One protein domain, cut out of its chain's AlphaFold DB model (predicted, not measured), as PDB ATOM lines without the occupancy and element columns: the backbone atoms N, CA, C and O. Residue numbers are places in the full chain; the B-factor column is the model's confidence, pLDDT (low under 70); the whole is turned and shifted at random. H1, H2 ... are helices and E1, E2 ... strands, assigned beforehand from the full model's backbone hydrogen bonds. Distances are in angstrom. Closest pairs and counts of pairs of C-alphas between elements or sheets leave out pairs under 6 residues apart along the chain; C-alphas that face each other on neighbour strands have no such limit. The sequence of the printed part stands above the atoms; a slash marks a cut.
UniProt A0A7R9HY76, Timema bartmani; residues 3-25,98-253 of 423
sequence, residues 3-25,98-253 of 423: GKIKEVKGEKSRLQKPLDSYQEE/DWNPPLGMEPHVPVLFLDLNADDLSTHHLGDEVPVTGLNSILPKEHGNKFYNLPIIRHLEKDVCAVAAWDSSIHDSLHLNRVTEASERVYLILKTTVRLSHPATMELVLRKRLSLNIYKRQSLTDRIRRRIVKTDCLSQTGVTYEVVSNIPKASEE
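This is residues 3 to 25 and 98 to 253 of the 423 residues of a protein of Timema bartmani (UniProt A0A7R9HY76). Little regular structure: a long, strongly twisted ribbon of E1, E6 and E7 runs amid long loops, with the hairpin E4 and E5 beside it. Residues 219 to 225 and 248 to 253 stick out at opposite ends. The 179 printed residues, 68 in named elements, run E1 E2 H1 E3 E4 E5 E6 E7 H2 E8 H3: mixed, loose, radius of gyration 19.8 A, spans 66 by 36 by 34 A.

E1, residues 3 to 11, is antiparallel to E6, residues 184 to 196; N 6 and O 189 are 3.0 A apart. E6 and E7, residues 202 to 212, form a hairpin, N 190 to O 208 2.8 A. E3, residues 148 to 150, meets E1 only at a point and runs on into E4, residues 152 to 156, at 44 degrees. E4 and E5, residues 161 to 164, form a hairpin, N 156 to O 161 2.8 A. E2, residues 111 to 113, is parallel to E8, residues 242 to 244, N 112 to O 242 2.8 A. H1, residues 118 to 121, H2, residues 220 to 228, and H3, residues 249 to 252, are not on the four-stranded sheet. H2 has 2 of 5 O i to N i+4 pairs and 4 of 6 O i to N i+3 pairs within hydrogen-bond range; H1 and H3 are too short for the former.

E1 begins at C-alpha 3 (-52.458, 19.671, 25.766); E6 spans 37.8 A, E7 31.8 A. H3 ends at C-alpha 252 (-32.493, 5.083, -1.431).

Residues 26 to 97 are cut out, a gap of 21.1 A between C-alphas 25 and 98. The links H1 to E3, E5 to E6 and H2 to E8 are long. pLDDT is under 70 in 41 residues, among them 217 to 234.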
ATOM      1  N   GLY A   3     -53.467  19.758  24.708       72.69
ATOM      2  CA  GLY A   3     -52.458  19.671  25.766       72.69
ATOM      3  C   GLY A   3     -52.859  18.685  26.860       72.69
ATOM      4  O   GLY A   3     -54.011  18.666  27.300       72.69
ATOM      5  N   LYS A   4     -51.908  17.885  27.338       82.25
ATOM      6  CA  LYS A   4     -52.041  17.060  28.540       82.25
ATOM      7  C   LYS A   4     -50.815  17.215  29.428       82.25
ATOM      8  O   LYS A   4     -49.718  17.412  28.924       82.25
ATOM      9  N   ILE A   5     -50.970  17.081  30.740       82.75
ATOM     10  CA  ILE A   5     -49.867  17.237  31.691       82.75
ATOM     11  C   ILE A   5     -49.809  16.093  32.693       82.75
ATOM     12  O   ILE A   5     -50.828  15.502  33.050       82.75
ATOM     13  N   LYS A   6     -48.603  15.799  33.161       85.06
ATOM     14  CA  LYS A   6     -48.331  14.780  34.171       85.06
ATOM     15  C   LYS A   6     -47.165  15.212  35.051       85.06
ATOM     16  O   LYS A   6     -46.269  15.900  34.575       85.06
ATOM     17  N   GLU A   7     -47.155  14.787  36.307       79.56
ATOM     18  CA  GLU A   7     -45.996  14.928  37.186       79.56
ATOM     19  C   GLU A   7     -45.035  13.742  37.090       79.56
ATOM     20  O   GLU A   7     -45.438  12.582  36.980       79.56
ATOM     21  N   VAL A   8     -43.743  14.048  37.184       72.06
ATOM     22  CA  VAL A   8     -42.661  13.086  37.342       72.06
ATOM     23  C   VAL A   8     -41.806  13.493  38.538       72.06
ATOM     24  O   VAL A   8     -41.227  14.582  38.578       72.06
ATOM     25  N   LYS A   9     -41.684  12.593  39.517       64.75
ATOM     26  CA  LYS A   9     -40.801  12.802  40.668       64.75
ATOM     27  C   LYS A   9     -39.336  12.759  40.217       64.75
ATOM     28  O   LYS A   9     -38.909  11.815  39.552       64.75
ATOM     29  N   GLY A  10     -38.554  13.766  40.609       58.47
ATOM     30  CA  GLY A  10     -37.110  13.816  40.396       58.47
ATOM     31  C   GLY A  10     -36.340  13.925  41.711       58.47
ATOM     32  O   GLY A  10     -36.371  14.951  42.383       58.47
ATOM     33  N   GLU A  11     -35.588  12.891  42.074       54.88
ATOM     34  CA  GLU A  11     -34.620  12.989  43.172       54.88
ATOM     35  C   GLU A  11     -33.277  13.485  42.634       54.88
ATOM     36  O   GLU A  11     -32.776  12.980  41.626       54.88
ATOM     37  N   LYS A  12     -32.682  14.489  43.289       54.50
ATOM     38  CA  LYS A  12     -31.349  14.974  42.927       54.50
ATOM     39  C   LYS A  12     -30.307  14.127  43.658       54.50
ATOM     40  O   LYS A  12     -29.921  14.436  44.781       54.50
ATOM     41  N   SER A  13     -29.802  13.082  43.008       51.88
ATOM     42  CA  SER A  13     -28.487  12.545  43.379       51.88
ATOM     43  C   SER A  13     -27.411  13.507  42.869       51.88
ATOM     44  O   SER A  13     -27.543  14.033  41.764       51.88
ATOM     45  N   ARG A  14     -26.333  13.747  43.634       50.31
ATOM     46  CA  ARG A  14     -25.201  14.615  43.218       50.31
ATOM     47  C   ARG A  14     -24.563  14.190  41.884       50.31
ATOM     48  O   ARG A  14     -23.837  14.989  41.307       50.31
ATOM     49  N   LEU A  15     -24.854  12.975  41.416       50.62
ATOM     50  CA  LEU A  15     -24.357  12.383  40.174       50.62
ATOM     51  C   LEU A  15     -25.379  12.391  39.017       50.62
ATOM     52  O   LEU A  15     -25.010  12.069  37.895       50.62
ATOM     53  N   GLN A  16     -26.655  12.732  39.246       58.97
ATOM     54  CA  GLN A  16     -27.661  12.720  38.173       58.97
ATOM     55  C   GLN A  16     -27.659  14.039  37.394       58.97
ATOM     56  O   GLN A  16     -27.917  15.106  37.962       58.97
ATOM     57  N   LYS A  17     -27.412  13.948  36.079       65.94
ATOM     58  CA  LYS A  17     -27.616  15.054  35.134       65.94
ATOM     59  C   LYS A  17     -29.070  15.558  35.239       65.94
ATOM     60  O   LYS A  17     -29.982  14.742  35.417       65.94
ATOM     61  N   PRO A  18     -29.308  16.883  35.185       72.88
ATOM     62  CA  PRO A  18     -30.663  17.419  35.124       72.88
ATOM     63  C   PRO A  18     -31.376  16.852  33.896       72.88
ATOM     64  O   PRO A  18     -30.775  16.729  32.834       72.88
ATOM     65  N   LEU A  19     -32.641  16.476  34.068       86.69
ATOM     66  CA  LEU A  19     -33.434  15.891  32.992       86.69
ATOM     67  C   LEU A  19     -34.043  17.004  32.140       86.69
ATOM     68  O   LEU A  19     -34.515  18.004  32.685       86.69
ATOM     69  N   ASP A  20     -34.100  16.785  30.836       90.81
ATOM     70  CA  ASP A  20     -34.647  17.700  29.839       90.81
ATOM     71  C   ASP A  20     -35.701  16.992  28.964       90.81
ATOM     72  O   ASP A  20     -36.262  15.955  29.354       90.81
ATOM     73  N   SER A  21     -36.042  17.600  27.830       94.56
ATOM     74  CA  SER A  21     -37.035  17.096  26.879       94.56
ATOM     75  C   SER A  21     -36.413  16.314  25.719       94.56
ATOM     76  O   SER A  21     -37.110  16.035  24.744       94.56
ATOM     77  N   TYR A  22     -35.122  15.976  25.798       93.62
ATOM     78  CA  TYR A  22     -34.440  15.240  24.744       93.62
ATOM     79  C   TYR A  22     -34.803  13.750  24.767       93.62
ATOM     80  O   TYR A  22     -34.969  13.143  25.831       93.62
ATOM     81  N   GLN A  23     -34.960  13.183  23.572       92.31
ATOM     82  CA  GLN A  23     -35.257  11.777  23.315       92.31
ATOM     83  C   GLN A  23     -34.537  11.348  22.030       92.31
ATOM     84  O   GLN A  23     -34.312  12.186  21.156       92.31
ATOM     85  N   GLU A  24     -34.194  10.064  21.930       90.06
ATOM     86  CA  GLU A  24     -33.461   9.501  20.787       90.06
ATOM     87  C   GLU A  24     -34.282   8.515  19.949       90.06
ATOM     88  O   GLU A  24     -33.793   8.065  18.926       90.06
ATOM     89  N   GLU A  25     -35.514   8.191  20.342       92.12
ATOM     90  CA  GLU A  25     -36.353   7.164  19.712       92.12
ATOM     91  C   GLU A  25     -36.567   7.430  18.214       92.12
ATOM     92  O   GLU A  25     -36.179   6.629  17.368       92.12
ATOM     93  N   ASP A  98     -25.226  23.190  17.311       87.38
ATOM     94  CA  ASP A  98     -24.286  24.313  17.311       87.38
ATOM     95  C   ASP A  98     -25.054  25.638  17.267       87.38
ATOM     96  O   ASP A  98     -25.260  26.241  16.213       87.38
ATOM     97  N   TRP A  99     -25.598  26.036  18.420       89.38
ATOM     98  CA  TRP A  99     -26.383  27.262  18.548       89.38
ATOM     99  C   TRP A  99     -26.366  27.825  19.971       89.38
ATOM    100  O   TRP A  99     -26.053  27.142  20.949       89.38
ATOM    101  N   ASN A 100     -26.751  29.095  20.098       90.25
ATOM    102  CA  ASN A 100     -26.888  29.788  21.377       90.25
ATOM    103  C   ASN A 100     -28.381  29.939  21.730       90.25
ATOM    104  O   ASN A 100     -29.005  30.908  21.284       90.25
ATOM    105  N   PRO A 101     -28.976  29.016  22.514       90.44
ATOM    106  CA  PRO A 101     -30.393  29.077  22.848       90.44
ATOM    107  C   PRO A 101     -30.768  30.361  23.600       90.44
ATOM    108  O   PRO A 101     -30.056  30.760  24.530       90.44
ATOM    109  N   PRO A 102     -31.913  30.994  23.270       90.75
ATOM    110  CA  PRO A 102     -32.483  32.055  24.088       90.75
ATOM    111  C   PRO A 102     -32.702  31.603  25.536       90.75
ATOM    112  O   PRO A 102     -32.931  30.425  25.815       90.75
ATOM    113  N   LEU A 103     -32.700  32.550  26.475       88.25
ATOM    114  CA  LEU A 103     -32.930  32.251  27.890       88.25
ATOM    115  C   LEU A 103     -34.244  31.477  28.096       88.25
ATOM    116  O   LEU A 103     -35.318  31.938  27.718       88.25
ATOM    117  N   GLY A 104     -34.149  30.304  28.730       88.31
ATOM    118  CA  GLY A 104     -35.280  29.404  28.984       88.31
ATOM    119  C   GLY A 104     -35.499  28.323  27.919       88.31
ATOM    120  O   GLY A 104     -36.233  27.365  28.187       88.31
ATOM    121  N   MET A 105     -34.858  28.422  26.752       92.81
ATOM    122  CA  MET A 105     -34.856  27.359  25.745       92.81
ATOM    123  C   MET A 105     -33.849  26.269  26.112       92.81
ATOM    124  O   MET A 105     -32.753  26.553  26.594       92.81
ATOM    125  N   GLU A 106     -34.237  25.013  25.912       93.06
ATOM    126  CA  GLU A 106     -33.325  23.879  26.063       93.06
ATOM    127  C   GLU A 106     -32.275  23.874  24.942       93.06
ATOM    128  O   GLU A 106     -32.615  24.223  23.813       93.06
ATOM    129  N   PRO A 107     -31.014  23.498  25.236       91.00
ATOM    130  CA  PRO A 107     -29.948  23.466  24.235       91.00
ATOM    131  C   PRO A 107     -30.064  22.270  23.282       91.00
ATOM    132  O   PRO A 107     -29.685  22.384  22.118       91.00
ATOM    133  N   HIS A 108     -30.572  21.134  23.767       91.62
ATOM    134  CA  HIS A 108     -30.751  19.934  22.958       91.62
ATOM    135  C   HIS A 108     -32.008  20.045  22.095       91.62
ATOM    136  O   HIS A 108     -33.049  20.527  22.549       91.62
ATOM    137  N   VAL A 109     -31.894  19.567  20.858       93.88
ATOM    138  CA  VAL A 109     -32.937  19.629  19.832       93.88
ATOM    139  C   VAL A 109     -33.377  18.194  19.537       93.88
ATOM    140  O   VAL A 109     -32.612  17.453  18.923       93.88
ATOM    141  N   PRO A 110     -34.552  17.746  20.013       94.94
ATOM    142  CA  PRO A 110     -35.049  16.417  19.694       94.94
ATOM    143  C   PRO A 110     -35.498  16.356  18.229       94.94
ATOM    144  O   PRO A 110     -36.069  17.318  17.707       94.94
ATOM    145  N   VAL A 111     -35.294  15.201  17.601       95.00
ATOM    146  CA  VAL A 111     -35.688  14.944  16.211       95.00
ATOM    147  C   VAL A 111     -37.036  14.228  16.174       95.00
ATOM    148  O   VAL A 111     -37.269  13.315  16.961       95.00
ATOM    149  N   LEU A 112     -37.924  14.628  15.266       94.94
ATOM    150  CA  LEU A 112     -39.138  13.897  14.902       94.94
ATOM    151  C   LEU A 112     -39.031  13.461  13.448       94.94
ATOM    152  O   LEU A 112     -38.887  14.306  12.565       94.94
ATOM    153  N   PHE A 113     -39.129  12.159  13.203       93.81
ATOM    154  CA  PHE A 113     -39.050  11.595  11.864       93.81
ATOM    155  C   PHE A 113     -40.448  11.246  11.348       93.81
ATOM    156  O   PHE A 113     -41.141  10.414  11.929       93.81
ATOM    157  N   LEU A 114     -40.883  11.931  10.287       91.00
ATOM    158  CA  LEU A 114     -42.234  11.792   9.739       91.00
ATOM    159  C   LEU A 114     -42.384  10.582   8.815       91.00
ATOM    160  O   LEU A 114     -43.470  10.019   8.756       91.00
ATOM    161  N   ASP A 115     -41.312  10.215   8.108       87.50
ATOM    162  CA  ASP A 115     -41.289   9.141   7.108       87.50
ATOM    163  C   ASP A 115     -42.367   9.270   6.017       87.50
ATOM    164  O   ASP A 115     -43.117   8.338   5.747       87.50
ATOM    165  N   LEU A 116     -42.485  10.452   5.407       82.94
ATOM    166  CA  LEU A 116     -43.533  10.699   4.409       82.94
ATOM    167  C   LEU A 116     -43.238   9.961   3.100       82.94
ATOM    168  O   LEU A 116     -42.154  10.090   2.546       82.94
ATOM    169  N   ASN A 117     -44.202   9.277   2.508       72.69
ATOM    170  CA  ASN A 117     -44.077   8.759   1.147       72.69
ATOM    171  C   ASN A 117     -44.602   9.760   0.109       72.69
ATOM    172  O   ASN A 117     -45.268  10.740   0.435       72.69
ATOM    173  N   ALA A 118     -44.285   9.533  -1.171       67.25
ATOM    174  CA  ALA A 118     -44.792  10.378  -2.258       67.25
ATOM    175  C   ALA A 118     -46.333  10.376  -2.307       67.25
ATOM    176  O   ALA A 118     -46.936  11.427  -2.515       67.25
ATOM    177  N   ASP A 119     -46.943   9.226  -2.018       65.56
ATOM    178  CA  ASP A 119     -48.397   9.048  -1.977       65.56
ATOM    179  C   ASP A 119     -49.049   9.776  -0.787       65.56
ATOM    180  O   ASP A 119     -50.199  10.209  -0.875       65.56
ATOM    181  N   ASP A 120     -48.298  10.003   0.299       67.94
ATOM    182  CA  ASP A 120     -48.784  10.731   1.479       67.94
ATOM    183  C   ASP A 120     -48.954  12.233   1.201       67.94
ATOM    184  O   ASP A 120     -49.699  12.927   1.892       67.94
ATOM    185  N   LEU A 121     -48.278  12.750   0.169       66.12
ATOM    186  CA  LEU A 121     -48.321  14.157  -0.237       66.12
ATOM    187  C   LEU A 121     -49.448  14.441  -1.243       66.12
ATOM    188  O   LEU A 121     -49.886  15.587  -1.379       66.12
ATOM    189  N   SER A 122     -49.929  13.414  -1.951       57.69
ATOM    190  CA  SER A 122     -50.977  13.533  -2.962       57.69
ATOM    191  C   SER A 122     -52.362  13.274  -2.367       57.69
ATOM    192  O   SER A 122     -52.863  12.158  -2.370       57.69
ATOM    193  N   THR A 123     -53.020  14.348  -1.919       52.62
ATOM    194  CA  THR A 123     -54.487  14.479  -1.773       52.62
ATOM    195  C   THR A 123     -55.238  13.439  -0.924       52.62
ATOM    196  O   THR A 123     -55.525  12.337  -1.372       52.62
ATOM    197  N   HIS A 124     -55.713  13.893   0.245       51.56
ATOM    198  CA  HIS A 124     -56.879  13.395   0.992       51.56
ATOM    199  C   HIS A 124     -57.154  11.885   0.889       51.56
ATOM    200  O   HIS A 124     -58.036  11.455   0.145       51.56
ATOM    201  N   HIS A 125     -56.492  11.098   1.739       50.50
ATOM    202  CA  HIS A 125     -56.942   9.746   2.076       50.50
ATOM    203  C   HIS A 125     -58.363   9.859   2.655       50.50
ATOM    204  O   HIS A 125     -58.574  10.243   3.808       50.50
ATOM    205  N   LEU A 126     -59.369   9.630   1.813       46.75
ATOM    206  CA  LEU A 126     -60.777   9.709   2.172       46.75
ATOM    207  C   LEU A 126     -61.134   8.448   2.977       46.75
ATOM    208  O   LEU A 126     -61.740   7.521   2.453       46.75
ATOM    209  N   GLY A 127     -60.711   8.395   4.242       54.06
ATOM    210  CA  GLY A 127     -61.083   7.326   5.175       54.06
ATOM    211  C   GLY A 127     -59.964   6.734   6.029       54.06
ATOM    212  O   GLY A 127     -60.286   5.900   6.871       54.06
ATOM    213  N   ASP A 128     -58.706   7.152   5.855       60.84
ATOM    214  CA  ASP A 128     -57.583   6.610   6.633       60.84
ATOM    215  C   ASP A 128     -57.316   7.416   7.914       60.84
ATOM    216  O   ASP A 128     -57.582   8.624   7.981       60.84
ATOM    217  N   GLU A 129     -56.835   6.738   8.959       73.31
ATOM    218  CA  GLU A 129     -56.466   7.381  10.223       73.31
ATOM    219  C   GLU A 129     -55.386   8.449   9.984       73.31
ATOM    220  O   GLU A 129     -54.446   8.246   9.222       73.31
ATOM    221  N   VAL A 130     -55.515   9.611  10.636       82.25
ATOM    222  CA  VAL A 130     -54.520  10.686  10.500       82.25
ATOM    223  C   VAL A 130     -53.181  10.181  11.055       82.25
ATOM    224  O   VAL A 130     -53.141   9.849  12.243       82.25
ATOM    225  N   PRO A 131     -52.093  10.148  10.259       87.12
ATOM    226  CA  PRO A 131     -50.807   9.634  10.718       87.12
ATOM    227  C   PRO A 131     -50.295  10.450  11.905       87.12
ATOM    228  O   PRO A 131     -50.421  11.679  11.933       87.12
ATOM    229  N   VAL A 132     -49.730   9.761  12.901       90.31
ATOM    230  CA  VAL A 132     -49.271  10.373  14.155       90.31
ATOM    231  C   VAL A 132     -47.791  10.080  14.400       90.31
ATOM    232  O   VAL A 132     -47.413   8.939  14.658       90.31
ATOM    233  N   THR A 133     -46.964  11.124  14.427       92.12
ATOM    234  CA  THR A 133     -45.525  11.048  14.730       92.12
ATOM    235  C   THR A 133     -45.240  11.481  16.172       92.12
ATOM    236  O   THR A 133     -45.922  12.345  16.730       92.12
ATOM    237  N   GLY A 134     -44.218  10.895  16.807       92.25
ATOM    238  CA  GLY A 134     -43.808  11.239  18.175       92.25
ATOM    239  C   GLY A 134     -44.617  10.541  19.279       92.25
ATOM    240  O   GLY A 134     -44.518  10.890  20.462       92.25
ATOM    241  N   LEU A 135     -45.432   9.534  18.942       90.56
ATOM    242  CA  LEU A 135     -46.133   8.724  19.947       90.56
ATOM    243  C   LEU A 135     -45.143   8.034  20.895       90.56
ATOM    244  O   LEU A 135     -45.306   8.138  22.118       90.56
ATOM    245  N   ASN A 136     -44.094   7.440  20.318       89.00
ATOM    246  CA  ASN A 136     -43.058   6.671  21.012       89.00
ATOM    247  C   ASN A 136     -41.908   7.529  21.554       89.00
ATOM    248  O   ASN A 136     -41.098   7.027  22.322       89.00
ATOM    249  N   SER A 137     -41.900   8.834  21.254       90.00
ATOM    250  CA  SER A 137     -41.008   9.858  21.820       90.00
ATOM    251  C   SER A 137     -41.252  10.074  23.329       90.00
ATOM    252  O   SER A 137     -41.650  11.155  23.764       90.00
ATOM    253  N   ILE A 138     -41.127   9.024  24.140       91.38
ATOM    254  CA  ILE A 138     -41.411   8.996  25.577       91.38
ATOM    255  C   ILE A 138     -40.184   9.504  26.332       91.38
ATOM    256  O   ILE A 138     -39.062   9.065  26.098       91.38
ATOM    257  N   LEU A 139     -40.389  10.423  27.276       92.25
ATOM    258  CA  LEU A 139     -39.268  10.993  28.014       92.25
ATOM    259  C   LEU A 139     -38.756  10.037  29.108       92.25
ATOM    260  O   LEU A 139     -39.550   9.365  29.775       92.25
ATOM    261  N   PRO A 140     -37.447  10.053  29.427       88.31
ATOM    262  CA  PRO A 140     -36.915   9.292  30.550       88.31
ATOM    263  C   PRO A 140     -37.653   9.607  31.856       88.31
ATOM    264  O   PRO A 140     -37.839  10.775  32.227       88.31
ATOM    265  N   LYS A 141     -38.030   8.561  32.591       86.19
ATOM    266  CA  LYS A 141     -38.851   8.626  33.812       86.19
ATOM    267  C   LYS A 141     -40.323   9.015  33.608       86.19
ATOM    268  O   LYS A 141     -41.022   9.240  34.596       86.19
ATOM    269  N   GLU A 142     -40.837   9.023  32.380       88.06
ATOM    270  CA  GLU A 142     -42.277   9.083  32.094       88.06
ATOM    271  C   GLU A 142     -42.964   7.741  32.450       88.06
ATOM    272  O   GLU A 142     -43.547   7.073  31.611       88.06
ATOM    273  N   HIS A 143     -42.930   7.321  33.719       77.62
ATOM    274  CA  HIS A 143     -43.535   6.056  34.173       77.62
ATOM    275  C   HIS A 143     -44.972   6.249  34.670       77.62
ATOM    276  O   HIS A 143     -45.262   7.244  35.337       77.62
ATOM    277  N   GLY A 144     -45.880   5.316  34.379       68.69
ATOM    278  CA  GLY A 144     -47.290   5.370  34.789       68.69
ATOM    279  C   GLY A 144     -48.202   6.099  33.792       68.69
ATOM    280  O   GLY A 144     -47.772   6.985  33.058       68.69
ATOM    281  N   ASN A 145     -49.487   5.741  33.760       60.28
ATOM    282  CA  ASN A 145     -50.300   5.949  32.551       60.28
ATOM    283  C   ASN A 145     -51.193   7.201  32.546       60.28
ATOM    284  O   ASN A 145     -51.863   7.457  31.547       60.28
ATOM    285  N   LYS A 146     -51.251   7.996  33.625       84.81
ATOM    286  CA  LYS A 146     -52.262   9.062  33.720       84.81
ATOM    287  C   LYS A 146     -51.714  10.444  33.362       84.81
ATOM    288  O   LYS A 146     -51.047  11.092  34.159       84.81
ATOM    289  N   PHE A 147     -52.052  10.891  32.157       90.88
ATOM    290  CA  PHE A 147     -51.983  12.290  31.742       90.88
ATOM    291  C   PHE A 147     -53.338  12.969  31.969       90.88
ATOM    292  O   PHE A 147     -54.382  12.384  31.678       90.88
ATOM    293  N   TYR A 148     -53.323  14.216  32.430       92.62
ATOM    294  CA  TYR A 148     -54.520  15.030  32.639       92.62
ATOM    295  C   TYR A 148     -54.695  16.016  31.492       92.62
ATOM    296  O   TYR A 148     -53.751  16.716  31.136       92.62
ATOM    297  N   ASN A 149     -55.892  16.083  30.911       93.56
ATOM    298  CA  ASN A 149     -56.187  17.035  29.841       93.56
ATOM    299  C   ASN A 149     -56.160  18.469  30.383       93.56
ATOM    300  O   ASN A 149     -56.765  18.752  31.417       93.56
ATOM    301  N   LEU A 150     -55.490  19.368  29.664       94.06
ATOM    302  CA  LEU A 150     -55.470  20.789  29.983       94.06
ATOM    303  C   LEU A 150     -56.581  21.509  29.202       94.06
ATOM    304  O   LEU A 150     -56.562  21.480  27.968       94.06
ATOM    305  N   PRO A 151     -57.545  22.162  29.875       93.12
ATOM    306  CA  PRO A 151     -58.585  22.920  29.194       93.12
ATOM    307  C   PRO A 151     -57.985  24.164  28.537       93.12
ATOM    308  O   PRO A 151     -57.391  25.012  29.208       93.12
ATOM    309  N   ILE A 152     -58.155  24.283  27.220       92.56
ATOM    310  CA  ILE A 152     -57.723  25.462  26.469       92.56
ATOM    311  C   ILE A 152     -58.719  26.593  26.725       92.56
ATOM    312  O   ILE A 152     -59.905  26.464  26.435       92.56
ATOM    313  N   ILE A 153     -58.225  27.705  27.263       94.88
ATOM    314  CA  ILE A 153     -59.023  28.900  27.565       94.88
ATOM    315  C   ILE A 153     -58.954  29.907  26.410       94.88
ATOM    316  O   ILE A 153     -59.861  30.717  26.232       94.88
ATOM    317  N   ARG A 154     -57.870  29.893  25.623       92.81
ATOM    318  CA  ARG A 154     -57.673  30.835  24.516       92.81
ATOM    319  C   ARG A 154     -56.856  30.215  23.394       92.81
ATOM    320  O   ARG A 154     -55.815  29.622  23.659       92.81
ATOM    321  N   HIS A 155     -57.287  30.441  22.160       89.00
ATOM    322  CA  HIS A 155     -56.491  30.204  20.959       89.00
ATOM    323  C   HIS A 155     -55.975  31.546  20.427       89.00
ATOM    324  O   HIS A 155     -56.693  32.545  20.436       89.00
ATOM    325  N   LEU A 156     -54.714  31.570  20.015       86.38
ATOM    326  CA  LEU A 156     -54.020  32.709  19.426       86.38
ATOM    327  C   LEU A 156     -53.552  32.274  18.035       86.38
ATOM    328  O   LEU A 156     -52.430  31.807  17.853       86.38
ATOM    329  N   GLU A 157     -54.460  32.375  17.065       76.81
ATOM    330  CA  GLU A 157     -54.292  31.804  15.720       76.81
ATOM    331  C   GLU A 157     -53.100  32.390  14.956       76.81
ATOM    332  O   GLU A 157     -52.447  31.671  14.208       76.81
ATOM    333  N   LYS A 158     -52.774  33.669  15.188       76.56
ATOM    334  CA  LYS A 158     -51.669  34.356  14.501       76.56
ATOM    335  C   LYS A 158     -50.290  33.776  14.817       76.56
ATOM    336  O   LYS A 158     -49.426  33.820  13.954       76.56
ATOM    337  N   ASP A 159     -50.118  33.226  16.018       72.81
ATOM    338  CA  ASP A 159     -48.819  32.779  16.539       72.81
ATOM    339  C   ASP A 159     -48.774  31.254  16.749       72.81
ATOM    340  O   ASP A 159     -47.913  30.756  17.472       72.81
ATOM    341  N   VAL A 160     -49.746  30.504  16.200       80.94
ATOM    342  CA  VAL A 160     -49.936  29.056  16.442       80.94
ATOM    343  C   VAL A 160     -49.853  28.728  17.945       80.94
ATOM    344  O   VAL A 160     -49.187  27.793  18.390       80.94
ATOM    345  N   CYS A 161     -50.527  29.538  18.763       87.62
ATOM    346  CA  CYS A 161     -50.405  29.495  20.216       87.62
ATOM    347  C   CYS A 161     -51.753  29.178  20.883       87.62
ATOM    348  O   CYS A 161     -52.824  29.562  20.411       87.62
ATOM    349  N   ALA A 162     -51.709  28.469  22.010       91.12
ATOM    350  CA  ALA A 162     -52.867  28.211  22.854       91.12
ATOM    351  C   ALA A 162     -52.509  28.444  24.325       91.12
ATOM    352  O   ALA A 162     -51.413  28.115  24.776       91.12
ATOM    353  N   VAL A 163     -53.457  28.990  25.082       92.06
ATOM    354  CA  VAL A 163     -53.349  29.169  26.533       92.06
ATOM    355  C   VAL A 163     -54.283  28.178  27.203       92.06
ATOM    356  O   VAL A 163     -55.487  28.189  26.939       92.06
ATOM    357  N   ALA A 164     -53.740  27.354  28.093       93.94
ATOM    358  CA  ALA A 164     -54.501  26.365  28.840       93.94
ATOM    359  C   ALA A 164     -54.433  26.615  30.352       93.94
ATOM    360  O   ALA A 164     -53.449  27.156  30.858       93.94
ATOM    361  N   ALA A 165     -55.492  26.234  31.066       93.44
ATOM    362  CA  ALA A 165     -55.542  26.324  32.523       93.44
ATOM    363  C   ALA A 165     -54.821  25.132  33.154       93.44
ATOM    364  O   ALA A 165     -55.027  23.994  32.732       93.44
ATOM    365  N   TRP A 166     -54.043  25.378  34.206       93.50
ATOM    366  CA  TRP A 166     -53.429  24.331  35.013       93.50
ATOM    367  C   TRP A 166     -53.400  24.728  36.492       93.50
ATOM    368  O   TRP A 166     -53.144  25.888  36.812       93.50
ATOM    369  N   ASP A 167     -53.629  23.752  37.370       89.38
ATOM    370  CA  ASP A 167     -53.465  23.864  38.820       89.38
ATOM    371  C   ASP A 167     -52.813  22.581  39.361       89.38
ATOM    372  O   ASP A 167     -52.983  21.504  38.781       89.38
ATOM    373  N   SER A 168     -52.059  22.680  40.459       88.12
ATOM    374  CA  SER A 168     -51.386  21.530  41.067       88.12
ATOM    375  C   SER A 168     -52.353  20.490  41.634       88.12
ATOM    376  O   SER A 168     -51.994  19.317  41.673       88.12
ATOM    377  N   SER A 169     -53.574  20.875  42.023       88.81
ATOM    378  CA  SER A 169     -54.565  19.998  42.659       88.81
ATOM    379  C   SER A 169     -55.094  18.891  41.750       88.81
ATOM    380  O   SER A 169     -55.721  17.952  42.235       88.81
ATOM    381  N   ILE A 170     -54.900  19.000  40.430       89.81
ATOM    382  CA  ILE A 170     -55.289  17.936  39.489       89.81
ATOM    383  C   ILE A 170     -54.403  16.695  39.650       89.81
ATOM    384  O   ILE A 170     -54.792  15.597  39.247       89.81
ATOM    385  N   HIS A 171     -53.213  16.885  40.223       87.31
ATOM    386  CA  HIS A 171     -52.257  15.834  40.520       87.31
ATOM    387  C   HIS A 171     -52.413  15.412  41.978       87.31
ATOM    388  O   HIS A 171     -52.438  16.244  42.885       87.31
ATOM    389  N   ASP A 172     -52.458  14.106  42.210       84.94
ATOM    390  CA  ASP A 172     -52.427  13.544  43.558       84.94
ATOM    391  C   ASP A 172     -50.971  13.415  44.030       84.94
ATOM    392  O   ASP A 172     -50.385  12.332  44.045       84.94
ATOM    393  N   SER A 173     -50.335  14.555  44.313       83.88
ATOM    394  CA  SER A 173     -48.940  14.589  44.759       83.88
ATOM    395  C   SER A 173     -48.683  15.592  45.862       83.88
ATOM    396  O   SER A 173     -48.980  16.787  45.778       83.88
ATOM    397  N   LEU A 174     -48.008  15.100  46.893       85.00
ATOM    398  CA  LEU A 174     -47.521  15.901  48.007       85.00
ATOM    399  C   LEU A 174     -46.369  16.829  47.593       85.00
ATOM    400  O   LEU A 174     -46.181  17.875  48.210       85.00
ATOM    401  N   HIS A 175     -45.611  16.482  46.546       84.19
ATOM    402  CA  HIS A 175     -44.440  17.256  46.117       84.19
ATOM    403  C   HIS A 175     -44.835  18.573  45.447       84.19
ATOM    404  O   HIS A 175     -44.103  19.553  45.567       84.19
ATOM    405  N   LEU A 176     -46.007  18.620  44.803       87.12
ATOM    406  CA  LEU A 176     -46.549  19.844  44.212       87.12
ATOM    407  C   LEU A 176     -47.214  20.783  45.232       87.12
ATOM    408  O   LEU A 176     -47.448  21.951  44.931       87.12
ATOM    409  N   ASN A 177     -47.490  20.294  46.442       85.81
ATOM    410  CA  ASN A 177     -48.215  21.028  47.484       85.81
ATOM    411  C   ASN A 177     -47.323  21.433  48.671       85.81
ATOM    412  O   ASN A 177     -47.818  21.869  49.712       85.81
ATOM    413  N   ARG A 178     -45.997  21.316  48.525       86.88
ATOM    414  CA  ARG A 178     -45.011  21.685  49.549       86.88
ATOM    415  C   ARG A 178     -43.869  22.506  48.966       86.88
ATOM    416  O   ARG A 178     -43.642  22.510  47.762       86.88
ATOM    417  N   VAL A 179     -43.127  23.187  49.838       86.31
ATOM    418  CA  VAL A 179     -41.890  23.873  49.441       86.31
ATOM    419  C   VAL A 179     -40.877  22.830  48.978       86.31
ATOM    420  O   VAL A 179     -40.616  21.872  49.704       86.31
ATOM    421  N   THR A 180     -40.316  23.017  47.786       84.69
ATOM    422  CA  THR A 180     -39.312  22.102  47.236       84.69
ATOM    423  C   THR A 180     -38.000  22.260  48.001       84.69
ATOM    424  O   THR A 180     -37.476  23.367  48.156       84.69
ATOM    425  N   GLU A 181     -37.461  21.148  48.491       83.56
ATOM    426  CA  GLU A 181     -36.191  21.129  49.214       83.56
ATOM    427  C   GLU A 181     -34.997  21.356  48.270       83.56
ATOM    428  O   GLU A 181     -35.067  21.127  47.062       83.56
ATOM    429  N   ALA A 182     -33.851  21.790  48.808       78.06
ATOM    430  CA  ALA A 182     -32.660  22.078  47.996       78.06
ATOM    431  C   ALA A 182     -32.097  20.836  47.267       78.06
ATOM    432  O   ALA A 182     -31.471  20.964  46.207       78.06
ATOM    433  N   SER A 183     -32.330  19.648  47.827       79.00
ATOM    434  CA  SER A 183     -31.990  18.325  47.289       79.00
ATOM    435  C   SER A 183     -33.054  17.750  46.350       79.00
ATOM    436  O   SER A 183     -32.882  16.646  45.841       79.00
ATOM    437  N   GLU A 184     -34.144  18.471  46.086       79.88
ATOM    438  CA  GLU A 184     -35.257  17.960  45.293       79.88
ATOM    439  C   GLU A 184     -35.524  18.795  44.043       79.88
ATOM    440  O   GLU A 184     -35.206  19.992  43.943       79.88
ATOM    441  N   ARG A 185     -36.106  18.126  43.047       79.56
ATOM    442  CA  ARG A 185     -36.609  18.742  41.824       79.56
ATOM    443  C   ARG A 185     -37.936  18.095  41.461       79.56
ATOM    444  O   ARG A 185     -38.025  16.881  41.314       79.56
ATOM    445  N   VAL A 186     -38.963  18.911  41.280       84.81
ATOM    446  CA  VAL A 186     -40.243  18.424  40.766       84.81
ATOM    447  C   VAL A 186     -40.252  18.656  39.265       84.81
ATOM    448  O   VAL A 186     -39.903  19.748  38.816       84.81
ATOM    449  N   TYR A 187     -40.616  17.639  38.489       89.12
ATOM    450  CA  TYR A 187     -40.767  17.776  37.048       89.12
ATOM    451  C   TYR A 187     -42.224  17.577  36.649       89.12
ATOM    452  O   TYR A 187     -42.913  16.721  37.196       89.12
ATOM    453  N   LEU A 188     -42.684  18.336  35.661       91.12
ATOM    454  CA  LEU A 188     -43.895  18.016  34.912       91.12
ATOM    455  C   LEU A 188     -43.516  17.658  33.476       91.12
ATOM    456  O   LEU A 188     -42.523  18.157  32.957       91.12
ATOM    457  N   ILE A 189     -44.316  16.821  32.828       93.62
ATOM    458  CA  ILE A 189     -44.251  16.565  31.392       93.62
ATOM    459  C   ILE A 189     -45.533  17.107  30.778       93.62
ATOM    460  O   ILE A 189     -46.630  16.634  31.084       93.62
ATOM    461  N   LEU A 190     -45.382  18.109  29.918       94.88
ATOM    462  CA  LEU A 190     -46.428  18.614  29.046       94.88
ATOM    463  C   LEU A 190     -46.368  17.834  27.733       94.88
ATOM    464  O   LEU A 190     -45.387  17.941  27.009       94.88
ATOM    465  N   LYS A 191     -47.415  17.068  27.429       94.81
ATOM    466  CA  LYS A 191     -47.618  16.418  26.135       94.81
ATOM    467  C   LYS A 191     -48.584  17.250  25.300       94.81
ATOM    468  O   LYS A 191     -49.721  17.455  25.719       94.81
ATOM    469  N   THR A 192     -48.164  17.672  24.118       94.25
ATOM    470  CA  THR A 192     -48.977  18.492  23.218       94.25
ATOM    471  C   THR A 192     -49.107  17.809  21.869       94.25
ATOM    472  O   THR A 192     -48.102  17.501  21.245       94.25
ATOM    473  N   THR A 193     -50.335  17.616  21.398       93.38
ATOM    474  CA  THR A 193     -50.606  17.161  20.031       93.38
ATOM    475  C   THR A 193     -50.891  18.367  19.139       93.38
ATOM    476  O   THR A 193     -51.820  19.143  19.408       93.38
ATOM    477  N   VAL A 194     -50.091  18.539  18.089       91.75
ATOM    478  CA  VAL A 194     -50.225  19.582  17.063       91.75
ATOM    479  C   VAL A 194     -50.606  18.910  15.753       91.75
ATOM    480  O   VAL A 194     -50.026  17.895  15.406       91.75
ATOM    481  N   ARG A 195     -51.578  19.461  15.025       89.75
ATOM    482  CA  ARG A 195     -51.968  18.940  13.713       89.75
ATOM    483  C   ARG A 195     -51.382  19.833  12.635       89.75
ATOM    484  O   ARG A 195     -51.655  21.034  12.645       89.75
ATOM    485  N   LEU A 196     -50.590  19.255  11.747       86.00
ATOM    486  CA  LEU A 196     -50.116  19.922  10.546       86.00
ATOM    487  C   LEU A 196     -51.172  19.782   9.452       86.00
ATOM    488  O   LEU A 196     -51.863  18.769   9.374       86.00
ATOM    489  N   SER A 197     -51.319  20.825   8.641       81.38
ATOM    490  CA  SER A 197     -52.177  20.815   7.451       81.38
ATOM    491  C   SER A 197     -51.390  20.597   6.162       81.38
ATOM    492  O   SER A 197     -51.961  20.150   5.175       81.38
ATOM    493  N   HIS A 198     -50.097  20.930   6.172       77.81
ATOM    494  CA  HIS A 198     -49.193  20.829   5.034       77.81
ATOM    495  C   HIS A 198     -47.877  20.172   5.487       77.81
ATOM    496  O   HIS A 198     -47.463  20.397   6.629       77.81
ATOM    497  N   PRO A 199     -47.204  19.409   4.609       69.50
ATOM    498  CA  PRO A 199     -47.622  19.093   3.238       69.50
ATOM    499  C   PRO A 199     -48.784  18.083   3.166       69.50
ATOM    500  O   PRO A 199     -49.477  18.039   2.159       69.50
ATOM    501  N   ALA A 200     -49.048  17.362   4.258       77.31
ATOM    502  CA  ALA A 200     -50.187  16.468   4.436       77.31
ATOM    503  C   ALA A 200     -50.832  16.693   5.814       77.31
ATOM    504  O   ALA A 200     -50.226  17.305   6.702       77.31
ATOM    505  N   THR A 201     -52.060  16.199   6.007       84.62
ATOM    506  CA  THR A 201     -52.700  16.243   7.331       84.62
ATOM    507  C   THR A 201     -52.094  15.167   8.222       84.62
ATOM    508  O   THR A 201     -52.284  13.986   7.967       84.62
ATOM    509  N   MET A 202     -51.398  15.573   9.281       88.19
ATOM    510  CA  MET A 202     -50.734  14.663  10.225       88.19
ATOM    511  C   MET A 202     -50.732  15.247  11.637       88.19
ATOM    512  O   MET A 202     -50.871  16.460  11.818       88.19
ATOM    513  N   GLU A 203     -50.556  14.407  12.650       91.81
ATOM    514  CA  GLU A 203     -50.434  14.828  14.043       91.81
ATOM    515  C   GLU A 203     -49.018  14.609  14.581       91.81
ATOM    516  O   GLU A 203     -48.452  13.529  14.487       91.81
ATOM    517  N   LEU A 204     -48.457  15.639  15.206       93.75
ATOM    518  CA  LEU A 204     -47.191  15.582  15.926       93.75
ATOM    519  C   LEU A 204     -47.457  15.571  17.424       93.75
ATOM    520  O   LEU A 204     -48.166  16.438  17.945       93.75
ATOM    521  N   VAL A 205     -46.848  14.631  18.133       95.00
ATOM    522  CA  VAL A 205     -46.882  14.552  19.592       95.00
ATOM    523  C   VAL A 205     -45.566  15.081  20.153       95.00
ATOM    524  O   VAL A 205     -44.523  14.446  20.061       95.00
ATOM    525  N   LEU A 206     -45.640  16.251  20.777       95.81
ATOM    526  CA  LEU A 206     -44.515  16.950  21.392       95.81
ATOM    527  C   LEU A 206     -44.523  16.728  22.905       95.81
ATOM    528  O   LEU A 206     -45.594  16.675  23.520       95.81
ATOM    529  N   ARG A 207     -43.347  16.652  23.532       95.75
ATOM    530  CA  ARG A 207     -43.206  16.529  24.988       95.75
ATOM    531  C   ARG A 207     -42.202  17.535  25.529       95.75
ATOM    532  O   ARG A 207     -41.038  17.520  25.170       95.75
ATOM    533  N   LYS A 208     -42.642  18.377  26.458       95.31
ATOM    534  CA  LYS A 208     -41.791  19.345  27.154       95.31
ATOM    535  C   LYS A 208     -41.700  18.985  28.630       95.31
ATOM    536  O   LYS A 208     -42.722  18.927  29.316       95.31
ATOM    537  N   ARG A 209     -40.482  18.803  29.142       94.00
ATOM    538  CA  ARG A 209     -40.224  18.696  30.578       94.00
ATOM    539  C   ARG A 209     -40.146  20.091  31.197       94.00
ATOM    540  O   ARG A 209     -39.455  20.981  30.710       94.00
ATOM    541  N   LEU A 210     -40.860  20.285  32.298       90.69
ATOM    542  CA  LEU A 210     -40.878  21.518  33.078       90.69
ATOM    543  C   LEU A 210     -40.220  21.240  34.425       90.69
ATOM    544  O   LEU A 210     -40.720  20.412  35.181       90.69
ATOM    545  N   SER A 211     -39.117  21.918  34.737       87.44
ATOM    546  CA  SER A 211     -38.507  21.854  36.068       87.44
ATOM    547  C   SER A 211     -39.137  22.905  36.974       87.44
ATOM    548  O   SER A 211     -39.075  24.100  36.685       87.44
ATOM    549  N   LEU A 212     -39.750  22.463  38.068       84.12
ATOM    550  CA  LEU A 212     -40.445  23.320  39.016       84.12
ATOM    551  C   LEU A 212     -39.689  23.407  40.340       84.12
ATOM    552  O   LEU A 212     -39.141  22.425  40.847       84.12
ATOM    553  N   ASN A 213     -39.718  24.603  40.923       82.62
ATOM    554  CA  ASN A 213     -39.310  24.840  42.298       82.62
ATOM    555  C   ASN A 213     -40.405  25.649  43.001       82.62
ATOM    556  O   ASN A 213     -40.705  26.780  42.610       82.62
ATOM    557  N   ILE A 214     -41.030  25.038  44.003       84.31
ATOM    558  CA  ILE A 214     -42.135  25.620  44.756       84.31
ATOM    559  C   ILE A 214     -41.557  26.309  45.981       84.31
ATOM    560  O   ILE A 214     -40.931  25.687  46.837       84.31
ATOM    561  N   TYR A 215     -41.804  27.609  46.088       79.25
ATOM    562  CA  TYR A 215     -41.335  28.422  47.202       79.25
ATOM    563  C   TYR A 215     -42.516  28.890  48.048       79.25
ATOM    564  O   TYR A 215     -43.593  29.187  47.526       79.25
ATOM    565  N   LYS A 216     -42.305  29.046  49.359       75.88
ATOM    566  CA  LYS A 216     -43.292  29.691  50.232       75.88
ATOM    567  C   LYS A 216     -43.539  31.118  49.737       75.88
ATOM    568  O   LYS A 216     -42.587  31.825  49.397       75.88
ATOM    569  N   ARG A 217     -44.806  31.552  49.711       63.81
ATOM    570  CA  ARG A 217     -45.170  32.937  49.376       63.81
ATOM    571  C   ARG A 217     -44.393  33.876  50.301       63.81
ATOM    572  O   ARG A 217     -44.611  33.903  51.507       63.81
ATOM    573  N   GLN A 218     -43.426  34.565  49.716       59.16
ATOM    574  CA  GLN A 218     -42.455  35.383  50.427       59.16
ATOM    575  C   GLN A 218     -43.106  36.651  50.993       59.16
ATOM    576  O   GLN A 218     -43.975  37.241  50.342       59.16
ATOM    577  N   SER A 219     -42.674  37.068  52.187       60.34
ATOM    578  CA  SER A 219     -43.126  38.317  52.810       60.34
ATOM    579  C   SER A 219     -42.731  39.518  51.938       60.34
ATOM    580  O   SER A 219     -41.812  39.430  51.118       60.34
ATOM    581  N   LEU A 220     -43.404  40.663  52.095       62.19
ATOM    582  CA  LEU A 220     -43.107  41.891  51.337       62.19
ATOM    583  C   LEU A 220     -41.616  42.283  51.422       62.19
ATOM    584  O   LEU A 220     -41.058  42.774  50.443       62.19
ATOM    585  N   THR A 221     -40.958  41.986  52.545       62.62
ATOM    586  CA  THR A 221     -39.523  42.206  52.788       62.62
ATOM    587  C   THR A 221     -38.615  41.309  51.938       62.62
ATOM    588  O   THR A 221     -37.588  41.762  51.432       62.62
ATOM    589  N   ASP A 222     -39.010  40.060  51.698       62.72
ATOM    590  CA  ASP A 222     -38.226  39.096  50.916       62.72
ATOM    591  C   ASP A 222     -38.284  39.401  49.405       62.72
ATOM    592  O   ASP A 222     -37.305  39.202  48.680       62.72
ATOM    593  N   ARG A 223     -39.404  39.975  48.925       60.75
ATOM    594  CA  ARG A 223     -39.549  40.461  47.535       60.75
ATOM    595  C   ARG A 223     -38.582  41.605  47.216       60.75
ATOM    596  O   ARG A 223     -38.122  41.705  46.081       60.75
ATOM    597  N   ILE A 224     -38.269  42.451  48.200       61.59
ATOM    598  CA  ILE A 224     -37.315  43.561  48.048       61.59
ATOM    599  C   ILE A 224     -35.880  43.018  47.989       61.59
ATOM    600  O   ILE A 224     -35.104  43.431  47.129       61.59
ATOM    601  N   ARG A 225     -35.543  42.014  48.814       58.19
ATOM    602  CA  ARG A 225     -34.212  41.379  48.825       58.19
ATOM    603  C   ARG A 225     -33.894  40.629  47.521       58.19
ATOM    604  O   ARG A 225     -32.770  40.711  47.033       58.19
ATOM    605  N   ARG A 226     -34.889  39.979  46.901       58.72
ATOM    606  CA  ARG A 226     -34.750  39.356  45.565       58.72
ATOM    607  C   ARG A 226     -34.592  40.349  44.409       58.72
ATOM    608  O   ARG A 226     -34.135  39.956  43.347       58.72
ATOM    609  N   ARG A 227     -34.937  41.627  44.586       55.38
ATOM    610  CA  ARG A 227     -34.670  42.658  43.565       55.38
ATOM    611  C   ARG A 227     -33.193  43.085  43.549       55.38
ATOM    612  O   ARG A 227     -32.723  43.595  42.542       55.38
ATOM    613  N   ILE A 228     -32.479  42.860  44.654       53.88
ATOM    614  CA  ILE A 228     -31.054  43.188  44.833       53.88
ATOM    615  C   ILE A 228     -30.170  41.992  44.444       53.88
ATOM    616  O   ILE A 228     -29.122  42.166  43.832       53.88
ATOM    617  N   VAL A 229     -30.610  40.769  44.752       53.66
ATOM    618  CA  VAL A 229     -29.962  39.532  44.298       53.66
ATOM    619  C   VAL A 229     -30.629  39.101  42.998       53.66
ATOM    620  O   VAL A 229     -31.716  38.532  43.057       53.66
ATOM    621  N   LYS A 230     -30.003  39.374  41.841       45.69
ATOM    622  CA  LYS A 230     -30.414  38.864  40.516       45.69
ATOM    623  C   LYS A 230     -30.658  37.352  40.616       45.69
ATOM    624  O   LYS A 230     -29.734  36.551  40.561       45.69
ATOM    625  N   THR A 231     -31.901  36.969  40.867       51.91
ATOM    626  CA  THR A 231     -32.345  35.585  40.817       51.91
ATOM    627  C   THR A 231     -33.161  35.541  39.546       51.91
ATOM    628  O   THR A 231     -34.257  36.100  39.524       51.91
ATOM    629  N   ASP A 232     -32.588  34.993  38.477       50.25
ATOM    630  CA  ASP A 232     -33.231  34.916  37.169       50.25
ATOM    631  C   ASP A 232     -34.473  34.020  37.275       50.25
ATOM    632  O   ASP A 232     -34.426  32.801  37.123       50.25
ATOM    633  N   CYS A 233     -35.610  34.620  37.625       57.06
ATOM    634  CA  CYS A 233     -36.903  33.963  37.589       57.06
ATOM    635  C   CYS A 233     -37.395  33.984  36.142       57.06
ATOM    636  O   CYS A 233     -38.172  34.853  35.747       57.06
ATOM    637  N   LEU A 234     -36.897  33.045  35.341       65.06
ATOM    638  CA  LEU A 234     -37.399  32.829  33.990       65.06
ATOM    639  C   LEU A 234     -38.883  32.460  34.074       65.06
ATOM    640  O   LEU A 234     -39.260  31.487  34.725       65.06
ATOM    641  N   SER A 235     -39.729  33.265  33.438       76.62
ATOM    642  CA  SER A 235     -41.171  33.021  33.335       76.62
ATOM    643  C   SER A 235     -41.540  32.150  32.134       76.62
ATOM    644  O   SER A 235     -42.715  31.866  31.926       76.62
ATOM    645  N   GLN A 236     -40.552  31.759  31.328       86.00
ATOM    646  CA  GLN A 236     -40.730  31.018  30.090       86.00
ATOM    647  C   GLN A 236     -39.691  29.905  29.995       86.00
ATOM    648  O   GLN A 236     -38.536  30.073  30.389       86.00
ATOM    649  N   THR A 237     -40.115  28.774  29.442       91.94
ATOM    650  CA  THR A 237     -39.221  27.719  28.985       91.94
ATOM    651  C   THR A 237     -39.743  27.131  27.681       91.94
ATOM    652  O   THR A 237     -40.952  27.130  27.455       91.94
ATOM    653  N   GLY A 238     -38.852  26.628  26.830       94.06
ATOM    654  CA  GLY A 238     -39.231  26.003  25.568       94.06
ATOM    655  C   GLY A 238     -38.232  24.950  25.108       94.06
ATOM    656  O   GLY A 238     -37.175  24.767  25.712       94.06
ATOM    657  N   VAL A 239     -38.631  24.188  24.103       95.31
ATOM    658  CA  VAL A 239     -37.822  23.172  23.426       95.31
ATOM    659  C   VAL A 239     -38.000  23.404  21.933       95.31
ATOM    660  O   VAL A 239     -39.112  23.706  21.492       95.31
ATOM    661  N   THR A 240     -36.909  23.317  21.182       94.62
ATOM    662  CA  THR A 240     -36.932  23.379  19.719       94.62
ATOM    663  C   THR A 240     -36.881  21.955  19.199       94.62
ATOM    664  O   THR A 240     -36.036  21.193  19.654       94.62
ATOM    665  N   TYR A 241     -37.770  21.604  18.275       94.31
ATOM    666  CA  TYR A 241     -37.764  20.308  17.599       94.31
ATOM    667  C   TYR A 241     -37.232  20.461  16.180       94.31
ATOM    668  O   TYR A 241     -37.580  21.421  15.491       94.31
ATOM    669  N   GLU A 242     -36.445  19.487  15.743       93.38
ATOM    670  CA  GLU A 242     -36.103  19.292  14.339       93.38
ATOM    671  C   GLU A 242     -37.077  18.270  13.745       93.38
ATOM    672  O   GLU A 242     -37.226  17.168  14.270       93.38
ATOM    673  N   VAL A 243     -37.785  18.641  12.679       92.00
ATOM    674  CA  VAL A 243     -38.762  17.763  12.023       92.00
ATOM    675  C   VAL A 243     -38.197  17.335  10.677       92.00
ATOM    676  O   VAL A 243     -38.006  18.164   9.788       92.00
ATOM    677  N   VAL A 244     -37.942  16.038  10.533       91.06
ATOM    678  CA  VAL A 244     -37.354  15.428   9.340       91.06
ATOM    679  C   VAL A 244     -38.459  14.726   8.572       91.06
ATOM    680  O   VAL A 244     -39.078  13.794   9.084       91.06
ATOM    681  N   SER A 245     -38.720  15.164   7.341       86.94
ATOM    682  CA  SER A 245     -39.778  14.563   6.529       86.94
ATOM    683  C   SER A 245     -39.394  13.173   6.022       86.94
ATOM    684  O   SER A 245     -40.204  12.255   6.081       86.94
ATOM    685  N   ASN A 246     -38.159  13.029   5.529       87.25
ATOM    686  CA  ASN A 246     -37.710  11.905   4.716       87.25
ATOM    687  C   ASN A 246     -36.202  11.688   4.828       87.25
ATOM    688  O   ASN A 246     -35.450  12.639   5.040       87.25
ATOM    689  N   ILE A 247     -35.774  10.460   4.542       88.69
ATOM    690  CA  ILE A 247     -34.398  10.175   4.123       88.69
ATOM    691  C   ILE A 247     -34.200  10.729   2.700       88.69
ATOM    692  O   ILE A 247     -35.132  10.657   1.885       88.69
ATOM    693  N   PRO A 248     -33.031  11.310   2.370       84.12
ATOM    694  CA  PRO A 248     -32.765  11.782   1.017       84.12
ATOM    695  C   PRO A 248     -32.970  10.664  -0.016       84.12
ATOM    696  O   PRO A 248     -32.437   9.567   0.117       84.12
ATOM    697  N   LYS A 249     -33.729  10.936  -1.084       81.12
ATOM    698  CA  LYS A 249     -34.047   9.916  -2.104       81.12
ATOM    699  C   LYS A 249     -32.821   9.391  -2.847       81.12
ATOM    700  O   LYS A 249     -32.811   8.232  -3.236       81.12
ATOM    701  N   ALA A 250     -31.775  10.206  -2.967       77.88
ATOM    702  CA  ALA A 250     -30.486   9.766  -3.492       77.88
ATOM    703  C   ALA A 250     -29.856   8.634  -2.655       77.88
ATOM    704  O   ALA A 250     -29.161   7.791  -3.208       77.88
ATOM    705  N   SER A 251     -30.120   8.577  -1.348       81.69
ATOM    706  CA  SER A 251     -29.646   7.508  -0.459       81.69
ATOM    707  C   SER A 251     -30.376   6.182  -0.703       81.69
ATOM    708  O   SER A 251     -29.813   5.112  -0.483       81.69
ATOM    709  N   GLU A 252     -31.637   6.246  -1.147       81.06
ATOM    710  CA  GLU A 252     -32.493   5.083  -1.431       81.06
ATOM    711  C   GLU A 252     -32.354   4.570  -2.874       81.06
ATOM    712  O   GLU A 252     -32.659   3.409  -3.153       81.06
ATOM    713  N   GLU A 253     -31.924   5.429  -3.797       79.50
ATOM    714  CA  GLU A 253     -31.777   5.115  -5.214       79.50
ATOM    715  C   GLU A 253     -30.560   4.202  -5.439       79.50
ATOM    716  O   GLU A 253     -29.418   4.558  -5.153       79.50
TER     717      GLU A 253